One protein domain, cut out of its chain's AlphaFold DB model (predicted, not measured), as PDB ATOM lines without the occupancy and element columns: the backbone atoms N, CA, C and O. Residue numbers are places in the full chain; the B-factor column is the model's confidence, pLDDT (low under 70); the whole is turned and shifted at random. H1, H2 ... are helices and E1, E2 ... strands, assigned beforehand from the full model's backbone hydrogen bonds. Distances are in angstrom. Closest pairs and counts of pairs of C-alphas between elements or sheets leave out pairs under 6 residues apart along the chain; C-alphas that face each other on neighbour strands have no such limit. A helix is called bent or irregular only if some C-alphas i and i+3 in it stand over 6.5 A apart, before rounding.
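What this domain is: This is residues 268 to 389 of the 392 residues of an uncharacterized protein of Rothia sp. Olga (UniProt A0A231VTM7). What is the shape? A strongly twisted antiparallel sheet, sharply bent along its long hairpin E4 and E5, wraps partly round two short helices, H1 and H2, both on one face. The hairpin E2 and E3 reaches towards one end of the longest axis. What is it made of? The printed part has 122 residues with two named helices and eight named strands: along the chain come the strands E1, E2 and E3, then the helices H1 and H2, then the strands E4, E5, E6, E7 and E8; its class is mostly strand, and its one sheet is branched, with three neighbours each for E1 and E5. It is compact, with a radius of gyration of the C-alphas of 14.2 A and spans of 45 by 33 by 25 A.

How they stand to each other: What stands beside the first strand? E1, residues 268 to 274, has E2, residues 277 to 284, and E8, residues 380 to 383, on one side, and E4, residues 316 to 328, on the other. N 274 and O 277 are 2.8 A apart, N 270 and O 380 2.8 A, and N 271 and O 319 2.8 A, each within hydrogen-bond range. E1, E2 and E3, residues 290 to 293, form a meander, each strand the antiparallel neighbour of the one before, with N 278 and O 293 at 2.8 A. Where are the helices? H1, residues 295 to 298, touches H2, residues 304 to 312, with the C-alphas of Pro 295 and Ala 307 closest at 4.9 A. H2 is on the sheet at a height of 7.6 A, over E1 and slantwise to the strands, at 43 degrees on the local plane; H1 is on the same face. Every O i to N i+4 pair of H2 is within hydrogen-bond range, and H1 is too short for such a pair. What does E5 join? E5, residues 332 to 345, has E4 on one side, with N 322 and O 339 at 3.0 A, and E7, residues 369 to 374, on the other, with N 335 and O 371 at 2.9 A. E6, residues 351 to 353, closes a second meander, E4 E5 E6, with N 344 and O 352 at 2.9 A.

Where its parts are: Where does the printed part begin? C-alpha 268 of E1 is at (-0.030, -15.056, 272.537), and E1 is 19.6 A long. Which strands are longest, and where do they bend? E4 is 27.7 A long and bends by 96 degrees at residue 325; E5 is 29.9 A long and bends by 97 degrees at residue 336. Where does the last element end? E8 ends with C-alpha 383 at (5.903, -14.090, 273.419).

The domain as a whole: How far does it reach? The two C-alphas farthest apart are those of Glu 287 and Asn 362, at 46.9 A, and the printed part has no cut. Which link is long? That from E6 to E7, residues 354 to 368. Where is confidence low? The pLDDT is under 70 at residues 280 to 292, residue 313 and residues 360 to 366.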
ATOM      1  N   CYS A 268       1.094 -15.385 273.368       89.75
ATOM      2  CA  CYS A 268      -0.030 -15.056 272.537       89.75
ATOM      3  C   CYS A 268      -0.057 -15.934 271.291       89.75
ATOM      4  O   CYS A 268       0.846 -15.875 270.450       89.75
ATOM      5  N   ILE A 269      -1.120 -16.718 271.159       92.12
ATOM      6  CA  ILE A 269      -1.334 -17.618 270.027       92.12
ATOM      7  C   ILE A 269      -2.365 -16.990 269.099       92.12
ATOM      8  O   ILE A 269      -3.458 -16.639 269.532       92.12
ATOM      9  N   SER A 270      -2.017 -16.861 267.824       91.06
ATOM     10  CA  SER A 270      -2.894 -16.363 266.769       91.06
ATOM     11  C   SER A 270      -3.507 -17.524 265.990       91.06
ATOM     12  O   SER A 270      -2.790 -18.410 265.512       91.06
ATOM     13  N   LEU A 271      -4.829 -17.501 265.839       90.31
ATOM     14  CA  LEU A 271      -5.611 -18.414 265.012       90.31
ATOM     15  C   LEU A 271      -6.355 -17.609 263.946       90.31
ATOM     16  O   LEU A 271      -7.112 -16.693 264.260       90.31
ATOM     17  N   GLU A 272      -6.170 -17.975 262.682       89.12
ATOM     18  CA  GLU A 272      -6.940 -17.412 261.573       89.12
ATOM     19  C   GLU A 272      -8.128 -18.323 261.264       89.12
ATOM     20  O   GLU A 272      -7.958 -19.513 260.995       89.12
ATOM     21  N   VAL A 273      -9.335 -17.766 261.305       86.25
ATOM     22  CA  VAL A 273     -10.585 -18.473 261.022       86.25
ATOM     23  C   VAL A 273     -11.236 -17.833 259.804       86.25
ATOM     24  O   VAL A 273     -11.500 -16.637 259.799       86.25
ATOM     25  N   GLU A 274     -11.526 -18.636 258.789       85.25
ATOM     26  CA  GLU A 274     -12.236 -18.242 257.579       85.25
ATOM     27  C   GLU A 274     -13.488 -19.109 257.442       85.25
ATOM     28  O   GLU A 274     -13.386 -20.329 257.317       85.25
ATOM     29  N   ASP A 275     -14.667 -18.486 257.504       80.81
ATOM     30  CA  ASP A 275     -15.966 -19.165 257.376       80.81
ATOM     31  C   ASP A 275     -16.099 -20.395 258.288       80.81
ATOM     32  O   ASP A 275     -16.489 -21.486 257.863       80.81
ATOM     33  N   SER A 276     -15.757 -20.203 259.567       78.81
ATOM     34  CA  SER A 276     -15.807 -21.238 260.608       78.81
ATOM     35  C   SER A 276     -14.821 -22.408 260.390       78.81
ATOM     36  O   SER A 276     -14.976 -23.488 260.964       78.81
ATOM     37  N   LEU A 277     -13.775 -22.203 259.582       82.75
ATOM     38  CA  LEU A 277     -12.681 -23.151 259.337       82.75
ATOM     39  C   LEU A 277     -11.324 -22.507 259.647       82.75
ATOM     40  O   LEU A 277     -11.124 -21.324 259.399       82.75
ATOM     41  N   ILE A 278     -10.363 -23.275 260.160       82.56
ATOM     42  CA  ILE A 278      -9.026 -22.763 260.478       82.56
ATOM     43  C   ILE A 278      -8.184 -22.656 259.205       82.56
ATOM     44  O   ILE A 278      -7.912 -23.651 258.520       82.56
ATOM     45  N   LYS A 279      -7.741 -21.437 258.906       74.50
ATOM     46  CA  LYS A 279      -6.915 -21.105 257.747       74.50
ATOM     47  C   LYS A 279      -5.480 -21.607 257.950       74.50
ATOM     48  O   LYS A 279      -4.934 -21.528 259.044       74.50
ATOM     49  N   GLY A 280      -4.889 -22.182 256.900       62.94
ATOM     50  CA  GLY A 280      -3.543 -22.777 256.941       62.94
ATOM     51  C   GLY A 280      -3.464 -24.175 257.571       62.94
ATOM     52  O   GLY A 280      -2.393 -24.773 257.569       62.94
ATOM     53  N   SER A 281      -4.580 -24.722 258.070       57.72
ATOM     54  CA  SER A 281      -4.623 -26.100 258.561       57.72
ATOM     55  C   SER A 281      -5.014 -27.064 257.438       57.72
ATOM     56  O   SER A 281      -6.174 -27.135 257.039       57.72
ATOM     57  N   GLU A 282      -4.043 -27.807 256.916       54.78
ATOM     58  CA  GLU A 282      -4.290 -28.871 255.943       54.78
ATOM     59  C   GLU A 282      -4.296 -30.226 256.653       54.78
ATOM     60  O   GLU A 282      -3.427 -30.541 257.473       54.78
ATOM     61  N   MET A 283      -5.306 -31.042 256.363       47.12
ATOM     62  CA  MET A 283      -5.302 -32.450 256.729       47.12
ATOM     63  C   MET A 283      -5.641 -33.287 255.508       47.12
ATOM     64  O   MET A 283      -6.626 -33.025 254.821       47.12
ATOM     65  N   ASN A 284      -4.846 -34.332 255.292       46.53
ATOM     66  CA  ASN A 284      -5.222 -35.422 254.411       46.53
ATOM     67  C   ASN A 284      -6.255 -36.266 255.157       46.53
ATOM     68  O   ASN A 284      -5.929 -36.946 256.131       46.53
ATOM     69  N   ASN A 285      -7.514 -36.204 254.731       51.19
ATOM     70  CA  ASN A 285      -8.519 -37.149 255.209       51.19
ATOM     71  C   ASN A 285      -8.114 -38.583 254.804       51.19
ATOM     72  O   ASN A 285      -7.285 -38.767 253.915       51.19
ATOM     73  N   ALA A 286      -8.730 -39.613 255.396       47.72
ATOM     74  CA  ALA A 286      -8.479 -41.020 255.036       47.72
ATOM     75  C   ALA A 286      -8.719 -41.339 253.536       47.72
ATOM     76  O   ALA A 286      -8.291 -42.378 253.044       47.72
ATOM     77  N   GLU A 287      -9.364 -40.421 252.810       45.62
ATOM     78  CA  GLU A 287      -9.616 -40.452 251.364       45.62
ATOM     79  C   GLU A 287      -8.633 -39.597 250.531       45.62
ATOM     80  O   GLU A 287      -8.844 -39.412 249.336       45.62
ATOM     81  N   GLY A 288      -7.583 -39.025 251.133       43.44
ATOM     82  CA  GLY A 288      -6.562 -38.239 250.425       43.44
ATOM     83  C   GLY A 288      -7.012 -36.855 249.936       43.44
ATOM     84  O   GLY A 288      -6.349 -36.268 249.088       43.44
ATOM     85  N   LYS A 289      -8.132 -36.326 250.447       43.03
ATOM     86  CA  LYS A 289      -8.584 -34.953 250.165       43.03
ATOM     87  C   LYS A 289      -8.088 -33.997 251.249       43.03
ATOM     88  O   LYS A 289      -8.350 -34.247 252.427       43.03
ATOM     89  N   GLU A 290      -7.433 -32.914 250.833       48.06
ATOM     90  CA  GLU A 290      -7.092 -31.764 251.675       48.06
ATOM     91  C   GLU A 290      -8.380 -31.080 252.151       48.06
ATOM     92  O   GLU A 290      -9.190 -30.604 251.353       48.06
ATOM     93  N   GLY A 291      -8.608 -31.069 253.464       59.19
ATOM     94  CA  GLY A 291      -9.720 -30.351 254.085       59.19
ATOM     95  C   GLY A 291      -9.227 -29.399 255.168       59.19
ATOM     96  O   GLY A 291      -8.414 -29.792 256.005       59.19
ATOM     97  N   LYS A 292      -9.749 -28.161 255.179       66.88
ATOM     98  CA  LYS A 292      -9.545 -27.211 256.285       66.88
ATOM     99  C   LYS A 292     -10.203 -27.752 257.561       66.88
ATOM    100  O   LYS A 292     -11.317 -28.279 257.507       66.88
ATOM    101  N   LEU A 293      -9.540 -27.625 258.709       76.44
ATOM    102  CA  LEU A 293     -10.054 -28.152 259.977       76.44
ATOM    103  C   LEU A 293     -11.079 -27.210 260.621       76.44
ATOM    104  O   LEU A 293     -10.920 -25.992 260.602       76.44
ATOM    105  N   LYS A 294     -12.103 -27.777 261.265       84.00
ATOM    106  CA  LYS A 294     -13.009 -27.016 262.140       84.00
ATOM    107  C   LYS A 294     -12.323 -26.671 263.469       84.00
ATOM    108  O   LYS A 294     -11.547 -27.497 263.963       84.00
ATOM    109  N   PRO A 295     -12.666 -25.539 264.115       82.75
ATOM    110  CA  PRO A 295     -12.143 -25.185 265.436       82.75
ATOM    111  C   PRO A 295     -12.270 -26.307 266.477       82.75
ATOM    112  O   PRO A 295     -11.332 -26.562 267.224       82.75
ATOM    113  N   SER A 296     -13.380 -27.055 266.473       83.56
ATOM    114  CA  SER A 296     -13.628 -28.168 267.406       83.56
ATOM    115  C   SER A 296     -12.746 -29.404 267.200       83.56
ATOM    116  O   SER A 296     -12.672 -30.252 268.084       83.56
ATOM    117  N   TRP A 297     -12.091 -29.542 266.045       82.75
ATOM    118  CA  TRP A 297     -11.132 -30.627 265.784       82.75
ATOM    119  C   TRP A 297      -9.706 -30.228 266.156       82.75
ATOM    120  O   TRP A 297      -8.881 -31.075 266.502       82.75
ATOM    121  N   VAL A 298      -9.433 -28.929 266.070       84.81
ATOM    122  CA  VAL A 298      -8.144 -28.317 266.381       84.81
ATOM    123  C   VAL A 298      -7.965 -28.112 267.878       84.81
ATOM    124  O   VAL A 298      -6.865 -28.329 268.382       84.81
ATOM    125  N   ILE A 299      -9.028 -27.689 268.564       88.06
ATOM    126  CA  ILE A 299      -9.026 -27.384 269.991       88.06
ATOM    127  C   ILE A 299      -9.709 -28.531 270.727       88.06
ATOM    128  O   ILE A 299     -10.919 -28.732 270.628       88.06
ATOM    129  N   GLN A 300      -8.909 -29.285 271.467       87.06
ATOM    130  CA  GLN A 300      -9.332 -30.467 272.209       87.06
ATOM    131  C   GLN A 300      -9.284 -30.212 273.721       87.06
ATOM    132  O   GLN A 300      -8.803 -29.175 274.181       87.06
ATOM    133  N   SER A 301      -9.772 -31.189 274.490       80.62
ATOM    134  CA  SER A 301      -9.613 -31.260 275.950       80.62
ATOM    135  C   SER A 301     -10.174 -30.058 276.712       80.62
ATOM    136  O   SER A 301      -9.416 -29.312 277.299       80.62
ATOM    137  N   GLY A 302     -11.499 -29.874 276.735       79.81
ATOM    138  CA  GLY A 302     -12.151 -28.802 277.513       79.81
ATOM    139  C   GLY A 302     -12.397 -27.502 276.740       79.81
ATOM    140  O   GLY A 302     -13.231 -26.698 277.144       79.81
ATOM    141  N   GLY A 303     -11.796 -27.338 275.560       84.50
ATOM    142  CA  GLY A 303     -11.942 -26.144 274.717       84.50
ATOM    143  C   GLY A 303     -13.237 -26.034 273.911       84.50
ATOM    144  O   GLY A 303     -13.238 -25.378 272.871       84.50
ATOM    145  N   LYS A 304     -14.334 -26.667 274.346       87.25
ATOM    146  CA  LYS A 304     -15.619 -26.629 273.626       87.25
ATOM    147  C   LYS A 304     -16.132 -25.194 273.483       87.25
ATOM    148  O   LYS A 304     -16.476 -24.783 272.380       87.25
ATOM    149  N   ASP A 305     -16.110 -24.431 274.572       86.06
ATOM    150  CA  ASP A 305     -16.567 -23.037 274.578       86.06
ATOM    151  C   ASP A 305     -15.702 -22.160 273.663       86.06
ATOM    152  O   ASP A 305     -16.216 -21.323 272.927       86.06
ATOM    153  N   ILE A 306     -14.387 -22.405 273.653       88.50
ATOM    154  CA  ILE A 306     -13.433 -21.717 272.776       88.50
ATOM    155  C   ILE A 306     -13.740 -22.032 271.312       88.50
ATOM    156  O   ILE A 306     -13.852 -21.122 270.494       88.50
ATOM    157  N   ALA A 307     -13.931 -23.309 270.979       88.38
ATOM    158  CA  ALA A 307     -14.294 -23.719 269.631       88.38
ATOM    159  C   ALA A 307     -15.618 -23.082 269.180       88.38
ATOM    160  O   ALA A 307     -15.701 -22.607 268.053       88.38
ATOM    161  N   GLU A 308     -16.624 -23.006 270.058       88.12
ATOM    162  CA  GLU A 308     -17.895 -22.332 269.768       88.12
ATOM    163  C   GLU A 308     -17.736 -20.819 269.555       88.12
ATOM    164  O   GLU A 308     -18.421 -20.253 268.705       88.12
ATOM    165  N   ILE A 309     -16.853 -20.144 270.302       87.62
ATOM    166  CA  ILE A 309     -16.545 -18.716 270.091       87.62
ATOM    167  C   ILE A 309     -15.959 -18.505 268.692       87.62
ATOM    168  O   ILE A 309     -16.413 -17.621 267.967       87.62
ATOM    169  N   LEU A 310     -14.996 -19.341 268.298       87.00
ATOM    170  CA  LEU A 310     -14.344 -19.258 266.989       87.00
ATOM    171  C   LEU A 310     -15.300 -19.599 265.833       87.00
ATOM    172  O   LEU A 310     -15.165 -19.044 264.747       87.00
ATOM    173  N   ASP A 311     -16.274 -20.485 266.064       85.56
ATOM    174  CA  ASP A 311     -17.234 -20.957 265.055       85.56
ATOM    175  C   ASP A 311     -18.362 -19.945 264.762       85.56
ATOM    176  O   ASP A 311     -18.911 -19.931 263.660       85.56
ATOM    177  N   LYS A 312     -18.702 -19.076 265.729       81.69
ATOM    178  CA  LYS A 312     -19.874 -18.176 265.674       81.69
ATOM    179  C   LYS A 312     -19.801 -17.071 264.621       81.69
ATOM    180  O   LYS A 312     -20.844 -16.684 264.090       81.69
ATOM    181  N   ASN A 313     -18.615 -16.542 264.328       68.81
ATOM    182  CA  ASN A 313     -18.470 -15.410 263.414       68.81
ATOM    183  C   ASN A 313     -18.095 -15.891 262.010       68.81
ATOM    184  O   ASN A 313     -16.988 -16.377 261.784       68.81
ATOM    185  N   LYS A 314     -19.014 -15.701 261.056       70.00
ATOM    186  CA  LYS A 314     -18.751 -15.920 259.626       70.00
ATOM    187  C   LYS A 314     -17.859 -14.801 259.079       70.00
ATOM    188  O   LYS A 314     -18.032 -13.647 259.469       70.00
ATOM    189  N   GLY A 315     -16.934 -15.132 258.180       76.06
ATOM    190  CA  GLY A 315     -15.916 -14.213 257.661       76.06
ATOM    191  C   GLY A 315     -14.482 -14.616 258.010       76.06
ATOM    192  O   GLY A 315     -14.243 -15.657 258.620       76.06
ATOM    193  N   ASN A 316     -13.529 -13.784 257.584       83.50
ATOM    194  CA  ASN A 316     -12.095 -13.968 257.806       83.50
ATOM    195  C   ASN A 316     -11.655 -13.160 259.033       83.50
ATOM    196  O   ASN A 316     -11.461 -11.947 258.947       83.50
ATOM    197  N   ASN A 317     -11.540 -13.842 260.167       88.38
ATOM    198  CA  ASN A 317     -11.247 -13.259 261.468       88.38
ATOM    199  C   ASN A 317      -9.918 -13.803 261.999       88.38
ATOM    200  O   ASN A 317      -9.631 -14.996 261.892       88.38
ATOM    201  N   THR A 318      -9.127 -12.941 262.633       89.75
ATOM    202  CA  THR A 318      -7.922 -13.355 263.359       89.75
ATOM    203  C   THR A 318      -8.194 -13.250 264.849       89.75
ATOM    204  O   THR A 318      -8.491 -12.168 265.353       89.75
ATOM    205  N   TYR A 319      -8.079 -14.366 265.557       91.00
ATOM    206  CA  TYR A 319      -8.234 -14.427 267.003       91.00
ATOM    207  C   TYR A 319      -6.882 -14.585 267.672       91.00
ATOM    208  O   TYR A 319      -6.045 -15.360 267.217       91.00
ATOM    209  N   VAL A 320      -6.693 -13.884 268.780       92.19
ATOM    210  CA  VAL A 320      -5.533 -14.025 269.648       92.19
ATOM    211  C   VAL A 320      -5.945 -14.582 271.000       92.19
ATOM    212  O   VAL A 320      -6.936 -14.150 271.588       92.19
ATOM    213  N   LEU A 321      -5.173 -15.549 271.481       92.31
ATOM    214  CA  LEU A 321      -5.380 -16.230 272.746       92.31
ATOM    215  C   LEU A 321      -4.238 -15.852 273.682       92.31
ATOM    216  O   LEU A 321      -3.078 -16.149 273.392       92.31
ATOM    217  N   ALA A 322      -4.567 -15.218 274.804       90.81
ATOM    218  CA  ALA A 322      -3.638 -15.057 275.916       90.81
ATOM    219  C   ALA A 322      -3.518 -16.391 276.648       90.81
ATOM    220  O   ALA A 322      -4.523 -16.924 277.129       90.81
ATOM    221  N   SER A 323      -2.307 -16.943 276.713       91.62
ATOM    222  CA  SER A 323      -2.133 -18.322 277.155       91.62
ATOM    223  C   SER A 323      -0.842 -18.601 277.915       91.62
ATOM    224  O   SER A 323       0.205 -18.000 277.672       91.62
ATOM    225  N   TYR A 324      -0.918 -19.559 278.834       91.75
ATOM    226  CA  TYR A 324       0.230 -20.176 279.484       91.75
ATOM    227  C   TYR A 324       0.450 -21.578 278.907       91.75
ATOM    228  O   TYR A 324      -0.417 -22.442 279.023       91.75
ATOM    229  N   VAL A 325       1.605 -21.807 278.280       92.44
ATOM    230  CA  VAL A 325       1.986 -23.124 277.754       92.44
ATOM    231  C   VAL A 325       2.580 -23.960 278.880       92.44
ATOM    232  O   VAL A 325       3.635 -23.614 279.406       92.44
ATOM    233  N   TYR A 326       1.925 -25.066 279.231       91.44
ATOM    234  CA  TYR A 326       2.401 -25.970 280.288       91.44
ATOM    235  C   TYR A 326       3.023 -27.259 279.743       91.44
ATOM    236  O   TYR A 326       3.758 -27.944 280.449       91.44
ATOM    237  N   SER A 327       2.727 -27.625 278.497       91.75
ATOM    238  CA  SER A 327       3.315 -28.796 277.848       91.75
ATOM    239  C   SER A 327       3.252 -28.639 276.333       91.75
ATOM    240  O   SER A 327       2.290 -28.115 275.775       91.75
ATOM    241  N   GLU A 328       4.296 -29.097 275.655       93.06
ATOM    242  CA  GLU A 328       4.388 -29.038 274.207       93.06
ATOM    243  C   GLU A 328       4.868 -30.389 273.671       93.06
ATOM    244  O   GLU A 328       6.006 -30.790 273.908       93.06
ATOM    245  N   ASP A 329       3.996 -31.070 272.929       89.69
ATOM    246  CA  ASP A 329       4.300 -32.339 272.263       89.69
ATOM    247  C   ASP A 329       4.617 -32.097 270.783       89.69
ATOM    248  O   ASP A 329       4.651 -30.959 270.322       89.69
ATOM    249  N   LYS A 330       4.860 -33.147 269.991       89.50
ATOM    250  CA  LYS A 330       5.203 -32.995 268.566       89.50
ATOM    251  C   LYS A 330       4.120 -32.246 267.775       89.50
ATOM    252  O   LYS A 330       4.434 -31.290 267.069       89.50
ATOM    253  N   ASP A 331       2.867 -32.667 267.932       88.56
ATOM    254  CA  ASP A 331       1.751 -32.218 267.089       88.56
ATOM    255  C   ASP A 331       0.801 -31.245 267.805       88.56
ATOM    256  O   ASP A 331       0.032 -30.537 267.149       88.56
ATOM    257  N   TYR A 332       0.871 -31.183 269.135       91.50
ATOM    258  CA  TYR A 332      -0.056 -30.430 269.975       91.50
ATOM    259  C   TYR A 332       0.667 -29.505 270.951       91.50
ATOM    260  O   TYR A 332       1.773 -29.787 271.415       91.50
ATOM    261  N   LEU A 333       0.008 -28.396 271.259       93.50
ATOM    262  CA  LEU A 333       0.407 -27.416 272.251       93.50
ATOM    263  C   LEU A 333      -0.646 -27.406 273.361       93.50
ATOM    264  O   LEU A 333      -1.801 -27.054 273.121       93.50
ATOM    265  N   ASN A 334      -0.252 -27.824 274.558       94.38
ATOM    266  CA  ASN A 334      -1.120 -27.877 275.723       94.38
ATOM    267  C   ASN A 334      -0.994 -26.562 276.495       94.38
ATOM    268  O   ASN A 334       0.078 -26.214 277.006       94.38
ATOM    269  N   ILE A 335      -2.094 -25.817 276.545       94.44
ATOM    270  CA  ILE A 335      -2.115 -24.444 277.040       94.44
ATOM    271  C   ILE A 335      -3.283 -24.211 277.987       94.44
ATOM    272  O   ILE A 335      -4.339 -24.828 277.876       94.44
ATOM    273  N   MET A 336      -3.098 -23.276 278.902       93.25
ATOM    274  CA  MET A 336      -4.164 -22.659 279.676       93.25
ATOM    275  C   MET A 336      -4.512 -21.325 279.019       93.25
ATOM    276  O   MET A 336      -3.631 -20.481 278.873       93.25
ATOM    277  N   VAL A 337      -5.765 -21.135 278.608       92.06
ATOM    278  CA  VAL A 337      -6.238 -19.905 277.956       92.06
ATOM    279  C   VAL A 337      -6.927 -19.009 278.979       92.06
ATOM    280  O   VAL A 337      -7.847 -19.445 279.671       92.06
ATOM    281  N   PHE A 338      -6.494 -17.751 279.045       88.50
ATOM    282  CA  PHE A 338      -7.030 -16.740 279.961       88.50
ATOM    283  C   PHE A 338      -8.000 -15.774 279.280       88.50
ATOM    284  O   PHE A 338      -8.950 -15.326 279.906       88.50
ATOM    285  N   SER A 339      -7.760 -15.452 278.007       88.88
ATOM    286  CA  SER A 339      -8.520 -14.451 277.250       88.88
ATOM    287  C   SER A 339      -8.491 -14.784 275.759       88.88
ATOM    288  O   SER A 339      -7.499 -15.326 275.256       88.88
ATOM    289  N   ILE A 340      -9.577 -14.459 275.054       90.62
ATOM    290  CA  ILE A 340      -9.703 -14.601 273.600       90.62
ATOM    291  C   ILE A 340     -10.176 -13.276 273.029       90.62
ATOM    292  O   ILE A 340     -11.257 -12.801 273.365       90.62
ATOM    293  N   ARG A 341      -9.411 -12.702 272.101       90.25
ATOM    294  CA  ARG A 341      -9.742 -11.410 271.492       90.25
ATOM    295  C   ARG A 341      -9.687 -11.507 269.979       90.25
ATOM    296  O   ARG A 341      -8.830 -12.182 269.420       90.25
ATOM    297  N   GLU A 342     -10.596 -10.821 269.308       90.62
ATOM    298  CA  GLU A 342     -10.577 -10.691 267.851       90.62
ATOM    299  C   GLU A 342      -9.751  -9.460 267.457       90.62
ATOM    300  O   GLU A 342      -9.953  -8.369 268.002       90.62
ATOM    301  N   LEU A 343      -8.824  -9.624 266.516       89.19
ATOM    302  CA  LEU A 343      -8.039  -8.528 265.961       89.19
ATOM    303  C   LEU A 343      -8.788  -7.838 264.822       89.19
ATOM    304  O   LEU A 343      -9.405  -8.481 263.978       89.19
ATOM    305  N   TYR A 344      -8.668  -6.517 264.761       87.75
ATOM    306  CA  TYR A 344      -9.197  -5.701 263.675       87.75
ATOM    307  C   TYR A 344      -8.241  -4.555 263.331       87.75
ATOM    308  O   TYR A 344      -7.348  -4.203 264.104       87.75
ATOM    309  N   LYS A 345      -8.416  -3.972 262.146       87.31
ATOM    310  CA  LYS A 345      -7.714  -2.759 261.716       87.31
ATOM    311  C   LYS A 345      -8.582  -1.549 262.050       87.31
ATOM    312  O   LYS A 345      -9.751  -1.527 261.670       87.31
ATOM    313  N   ASP A 346      -8.037  -0.571 262.766       84.88
ATOM    314  CA  ASP A 346      -8.726   0.700 262.993       84.88
ATOM    315  C   ASP A 346      -8.729   1.582 261.730       84.88
ATOM    316  O   ASP A 346      -8.182   1.218 260.685       84.88
ATOM    317  N   THR A 347      -9.365   2.752 261.813       83.69
ATOM    318  CA  THR A 347      -9.465   3.714 260.703       83.69
ATOM    319  C   THR A 347      -8.110   4.244 260.227       83.69
ATOM    320  O   THR A 347      -8.022   4.767 259.122       83.69
ATOM    321  N   GLU A 348      -7.054   4.100 261.034       84.50
ATOM    322  CA  GLU A 348      -5.674   4.477 260.705       84.50
ATOM    323  C   GLU A 348      -4.856   3.286 260.169       84.50
ATOM    324  O   GLU A 348      -3.667   3.420 259.883       84.50
ATOM    325  N   GLY A 349      -5.464   2.101 260.045       82.12
ATOM    326  CA  GLY A 349      -4.799   0.876 259.607       82.12
ATOM    327  C   GLY A 349      -3.926   0.211 260.679       82.12
ATOM    328  O   GLY A 349      -3.189  -0.737 260.365       82.12
ATOM    329  N   LYS A 350      -4.007   0.654 261.940       82.62
ATOM    330  CA  LYS A 350      -3.306   0.034 263.070       82.62
ATOM    331  C   LYS A 350      -4.097  -1.165 263.579       82.62
ATOM    332  O   LYS A 350      -5.325  -1.162 263.614       82.62
ATOM    333  N   THR A 351      -3.381  -2.219 263.957       82.69
ATOM    334  CA  THR A 351      -3.999  -3.429 264.507       82.69
ATOM    335  C   THR A 351      -4.428  -3.174 265.949       82.69
ATOM    336  O   THR A 351      -3.627  -2.742 266.777       82.69
ATOM    337  N   ARG A 352      -5.694  -3.455 266.248       83.25
ATOM    338  CA  ARG A 352      -6.321  -3.342 267.566       83.25
ATOM    339  C   ARG A 352      -7.000  -4.662 267.915       83.25
ATOM    340  O   ARG A 352      -7.272  -5.472 267.034       83.25
ATOM    341  N   ALA A 353      -7.279  -4.870 269.195       85.75
ATOM    342  CA  ALA A 353      -7.976  -6.052 269.686       85.75
ATOM    343  C   ALA A 353      -9.316  -5.644 270.309       85.75
ATOM    344  O   ALA A 353      -9.370  -4.684 271.082       85.75
ATOM    345  N   LYS A 354     -10.390  -6.368 269.980       87.12
ATOM    346  CA  LYS A 354     -11.714  -6.191 270.601       87.12
ATOM    347  C   LYS A 354     -11.684  -6.579 272.086       87.12
ATOM    348  O   LYS A 354     -10.644  -6.987 272.607       87.12
ATOM    349  N   SER A 355     -12.803  -6.414 272.786       85.00
ATOM    350  CA  SER A 355     -12.961  -6.914 274.154       85.00
ATOM    351  C   SER A 355     -12.779  -8.435 274.222       85.00
ATOM    352  O   SER A 355     -12.871  -9.132 273.208       85.00
ATOM    353  N   ASP A 356     -12.476  -8.932 275.421       85.75
ATOM    354  CA  ASP A 356     -12.362 -10.367 275.665       85.75
ATOM    355  C   ASP A 356     -13.713 -11.065 275.423       85.75
ATOM    356  O   ASP A 356     -14.771 -10.620 275.871       85.75
ATOM    357  N   LEU A 357     -13.668 -12.145 274.648       87.00
ATOM    358  CA  LEU A 357     -14.808 -12.979 274.284       87.00
ATOM    359  C   LEU A 357     -15.014 -14.127 275.278       87.00
ATOM    360  O   LEU A 357     -16.107 -14.698 275.335       87.00
ATOM    361  N   LEU A 358     -13.975 -14.473 276.042       83.19
ATOM    362  CA  LEU A 358     -13.995 -15.541 277.034       83.19
ATOM    363  C   LEU A 358     -14.486 -15.024 278.398       83.19
ATOM    364  O   LEU A 358     -15.312 -15.674 279.050       83.19
ATOM    365  N   ILE A 359     -14.051 -13.820 278.785       76.31
ATOM    366  CA  ILE A 359     -14.514 -13.094 279.974       76.31
ATOM    367  C   ILE A 359     -15.480 -11.982 279.547       76.31
ATOM    368  O   ILE A 359     -15.086 -10.996 278.935       76.31
ATOM    369  N   LYS A 360     -16.770 -12.117 279.879       67.06
ATOM    370  CA  LYS A 360     -17.782 -11.097 279.540       67.06
ATOM    371  C   LYS A 360     -17.679  -9.882 280.467       67.06
ATOM    372  O   LYS A 360     -17.263 -10.022 281.614       67.06
ATOM    373  N   GLU A 361     -18.198  -8.734 280.019       56.38
ATOM    374  CA  GLU A 361     -18.152  -7.412 280.690       56.38
ATOM    375  C   GLU A 361     -18.528  -7.392 282.188       56.38
ATOM    376  O   GLU A 361     -18.078  -6.523 282.923       56.38
ATOM    377  N   ASN A 362     -19.296  -8.368 282.682       53.53
ATOM    378  CA  ASN A 362     -19.676  -8.471 284.097       53.53
ATOM    379  C   ASN A 362     -18.690  -9.294 284.956       53.53
ATOM    380  O   ASN A 362     -19.073  -9.765 286.028       53.53
ATOM    381  N   GLY A 363     -17.483  -9.584 284.455       57.56
ATOM    382  CA  GLY A 363     -16.528 -10.504 285.091       57.56
ATOM    383  C   GLY A 363     -17.017 -11.959 285.143       57.56
ATOM    384  O   GLY A 363     -16.468 -12.782 285.869       57.56
ATOM    385  N   LYS A 364     -18.083 -12.287 284.398       52.81
ATOM    386  CA  LYS A 364     -18.651 -13.637 284.298       52.81
ATOM    387  C   LYS A 364     -18.116 -14.311 283.035       52.81
ATOM    388  O   LYS A 364     -18.542 -13.971 281.932       52.81
ATOM    389  N   GLY A 365     -17.221 -15.275 283.202       61.03
ATOM    390  CA  GLY A 365     -16.625 -16.053 282.118       61.03
ATOM    391  C   GLY A 365     -15.745 -17.179 282.651       61.03
ATOM    392  O   GLY A 365     -15.552 -17.288 283.861       61.03
ATOM    393  N   ASN A 366     -15.235 -18.016 281.748       67.31
ATOM    394  CA  ASN A 366     -14.319 -19.102 282.091       67.31
ATOM    395  C   ASN A 366     -12.880 -18.597 281.927       67.31
ATOM    396  O   ASN A 366     -12.406 -18.507 280.805       67.31
ATOM    397  N   SER A 367     -12.190 -18.261 283.017       74.62
ATOM    398  CA  SER A 367     -10.731 -18.064 282.984       74.62
ATOM    399  C   SER A 367     -10.028 -19.413 283.160       74.62
ATOM    400  O   SER A 367     -10.612 -20.342 283.719       74.62
ATOM    401  N   GLY A 368      -8.802 -19.531 282.649       83.38
ATOM    402  CA  GLY A 368      -7.950 -20.695 282.889       83.38
ATOM    403  C   GLY A 368      -8.389 -21.977 282.180       83.38
ATOM    404  O   GLY A 368      -8.176 -23.077 282.691       83.38
ATOM    405  N   VAL A 369      -8.995 -21.873 280.993       90.25
ATOM    406  CA  VAL A 369      -9.453 -23.053 280.246       90.25
ATOM    407  C   VAL A 369      -8.245 -23.825 279.722       90.25
ATOM    408  O   VAL A 369      -7.534 -23.364 278.828       90.25
ATOM    409  N   LEU A 370      -8.018 -25.015 280.273       92.25
ATOM    410  CA  LEU A 370      -7.030 -25.959 279.759       92.25
ATOM    411  C   LEU A 370      -7.502 -26.479 278.406       92.25
ATOM    412  O   LEU A 370      -8.642 -26.919 278.299       92.25
ATOM    413  N   VAL A 371      -6.640 -26.428 277.394       93.69
ATOM    414  CA  VAL A 371      -6.913 -26.948 276.052       93.69
ATOM    415  C   VAL A 371      -5.653 -27.511 275.413       93.69
ATOM    416  O   VAL A 371      -4.529 -27.145 275.757       93.69
ATOM    417  N   SER A 372      -5.855 -28.370 274.420       92.81
ATOM    418  CA  SER A 372      -4.796 -28.820 273.520       92.81
ATOM    419  C   SER A 372      -5.070 -28.295 272.115       92.81
ATOM    420  O   SER A 372      -6.145 -28.550 271.568       92.81
ATOM    421  N   ILE A 373      -4.132 -27.539 271.545       91.56
ATOM    422  CA  ILE A 373      -4.248 -26.948 270.206       91.56
ATOM    423  C   ILE A 373      -3.285 -27.647 269.258       91.56
ATOM    424  O   ILE A 373      -2.088 -27.746 269.528       91.56
ATOM    425  N   LYS A 374      -3.786 -28.108 268.112       90.69
ATOM    426  CA  LYS A 374      -2.939 -28.684 267.063       90.69
ATOM    427  C   LYS A 374      -1.995 -27.620 266.493       90.69
ATOM    428  O   LYS A 374      -2.446 -26.621 265.950       90.69
ATOM    429  N   LYS A 375      -0.680 -27.834 266.527       89.94
ATOM    430  CA  LYS A 375       0.300 -26.808 266.113       89.94
ATOM    431  C   LYS A 375       0.153 -26.359 264.664       89.94
ATOM    432  O   LYS A 375       0.362 -25.191 264.364       89.94
ATOM    433  N   SER A 376      -0.252 -27.269 263.776       85.31
ATOM    434  CA  SER A 376      -0.480 -26.972 262.356       85.31
ATOM    435  C   SER A 376      -1.620 -25.977 262.108       85.31
ATOM    436  O   SER A 376      -1.854 -25.593 260.971       85.31
ATOM    437  N   SER A 377      -2.386 -25.619 263.138       85.81
ATOM    438  CA  SER A 377      -3.482 -24.659 263.056       85.81
ATOM    439  C   SER A 377      -3.087 -23.257 263.535       85.81
ATOM    440  O   SER A 377      -3.915 -22.351 263.492       85.81
ATOM    441  N   ILE A 378      -1.884 -23.100 264.096       89.06
ATOM    442  CA  ILE A 378      -1.421 -21.853 264.702       89.06
ATOM    443  C   ILE A 378      -0.818 -20.982 263.604       89.06
ATOM    444  O   ILE A 378       0.191 -21.344 263.005       89.06
ATOM    445  N   ALA A 379      -1.429 -19.823 263.358       86.44
ATOM    446  CA  ALA A 379      -0.956 -18.871 262.355       86.44
ATOM    447  C   ALA A 379       0.269 -18.085 262.846       86.44
ATOM    448  O   ALA A 379       1.152 -17.734 262.068       86.44
ATOM    449  N   GLY A 380       0.343 -17.825 264.152       86.06
ATOM    450  CA  GLY A 380       1.468 -17.130 264.769       86.06
ATOM    451  C   GLY A 380       1.536 -17.382 266.267       86.06
ATOM    452  O   GLY A 380       0.516 -17.584 266.921       86.06
ATOM    453  N   ARG A 381       2.750 -17.369 266.811       88.69
ATOM    454  CA  ARG A 381       3.035 -17.546 268.237       88.69
ATOM    455  C   ARG A 381       3.991 -16.439 268.650       88.69
ATOM    456  O   ARG A 381       5.097 -16.358 268.121       88.69
ATOM    457  N   TYR A 382       3.546 -15.580 269.555       85.06
ATOM    458  CA  TYR A 382       4.283 -14.389 269.960       85.06
ATOM    459  C   TYR A 382       4.466 -14.387 271.477       85.06
ATOM    460  O   TYR A 382       3.472 -14.485 272.202       85.06
ATOM    461  N   PRO A 383       5.698 -14.259 271.988       80.69
ATOM    462  CA  PRO A 383       5.903 -14.090 273.419       80.69
ATOM    463  C   PRO A 383       5.354 -12.727 273.858       80.69
ATOM    464  O   PRO A 383       5.654 -11.716 273.230       80.69
ATOM    465  N   SER A 384       4.579 -12.703 274.945       71.81
ATOM    466  CA  SER A 384       4.202 -11.483 275.676       71.81
ATOM    467  C   SER A 384       3.666 -10.329 274.815       71.81
ATOM    468  O   SER A 384       4.293  -9.276 274.707       71.81
ATOM    469  N   ASN A 385       2.499 -10.527 274.194       78.12
ATOM    470  CA  ASN A 385       1.905  -9.532 273.298       78.12
ATOM    471  C   ASN A 385       0.752  -8.733 273.966       78.12
ATOM    472  O   ASN A 385      -0.241  -9.353 274.369       78.12
ATOM    473  N   PRO A 386       0.817  -7.380 273.985       73.88
ATOM    474  CA  PRO A 386      -0.228  -6.483 274.503       73.88
ATOM    475  C   PRO A 386      -1.617  -6.763 273.965       73.88
ATOM    476  O   PRO A 386      -2.606  -6.526 274.635       73.88
ATOM    477  N   LEU A 387      -1.718  -7.164 272.700       80.94
ATOM    478  CA  LEU A 387      -3.010  -7.276 272.031       80.94
ATOM    479  C   LEU A 387      -3.839  -8.435 272.587       80.94
ATOM    480  O   LEU A 387      -5.045  -8.488 272.372       80.94
ATOM    481  N   CYS A 388      -3.203  -9.350 273.312       81.62
ATOM    482  CA  CYS A 388      -3.805 -10.593 273.779       81.62
ATOM    483  C   CYS A 388      -4.275 -10.461 275.233       81.62
ATOM    484  O   CYS A 388      -5.254 -11.095 275.627       81.62
ATOM    485  N   PHE A 389      -3.650  -9.553 275.986       75.31
ATOM    486  CA  PHE A 389      -4.043  -9.175 277.339       75.31
ATOM    487  C   PHE A 389      -4.796  -7.843 277.313       75.31
ATOM    488  O   PHE A 389      -4.481  -6.978 276.499       75.31
TER     489      PHE A 389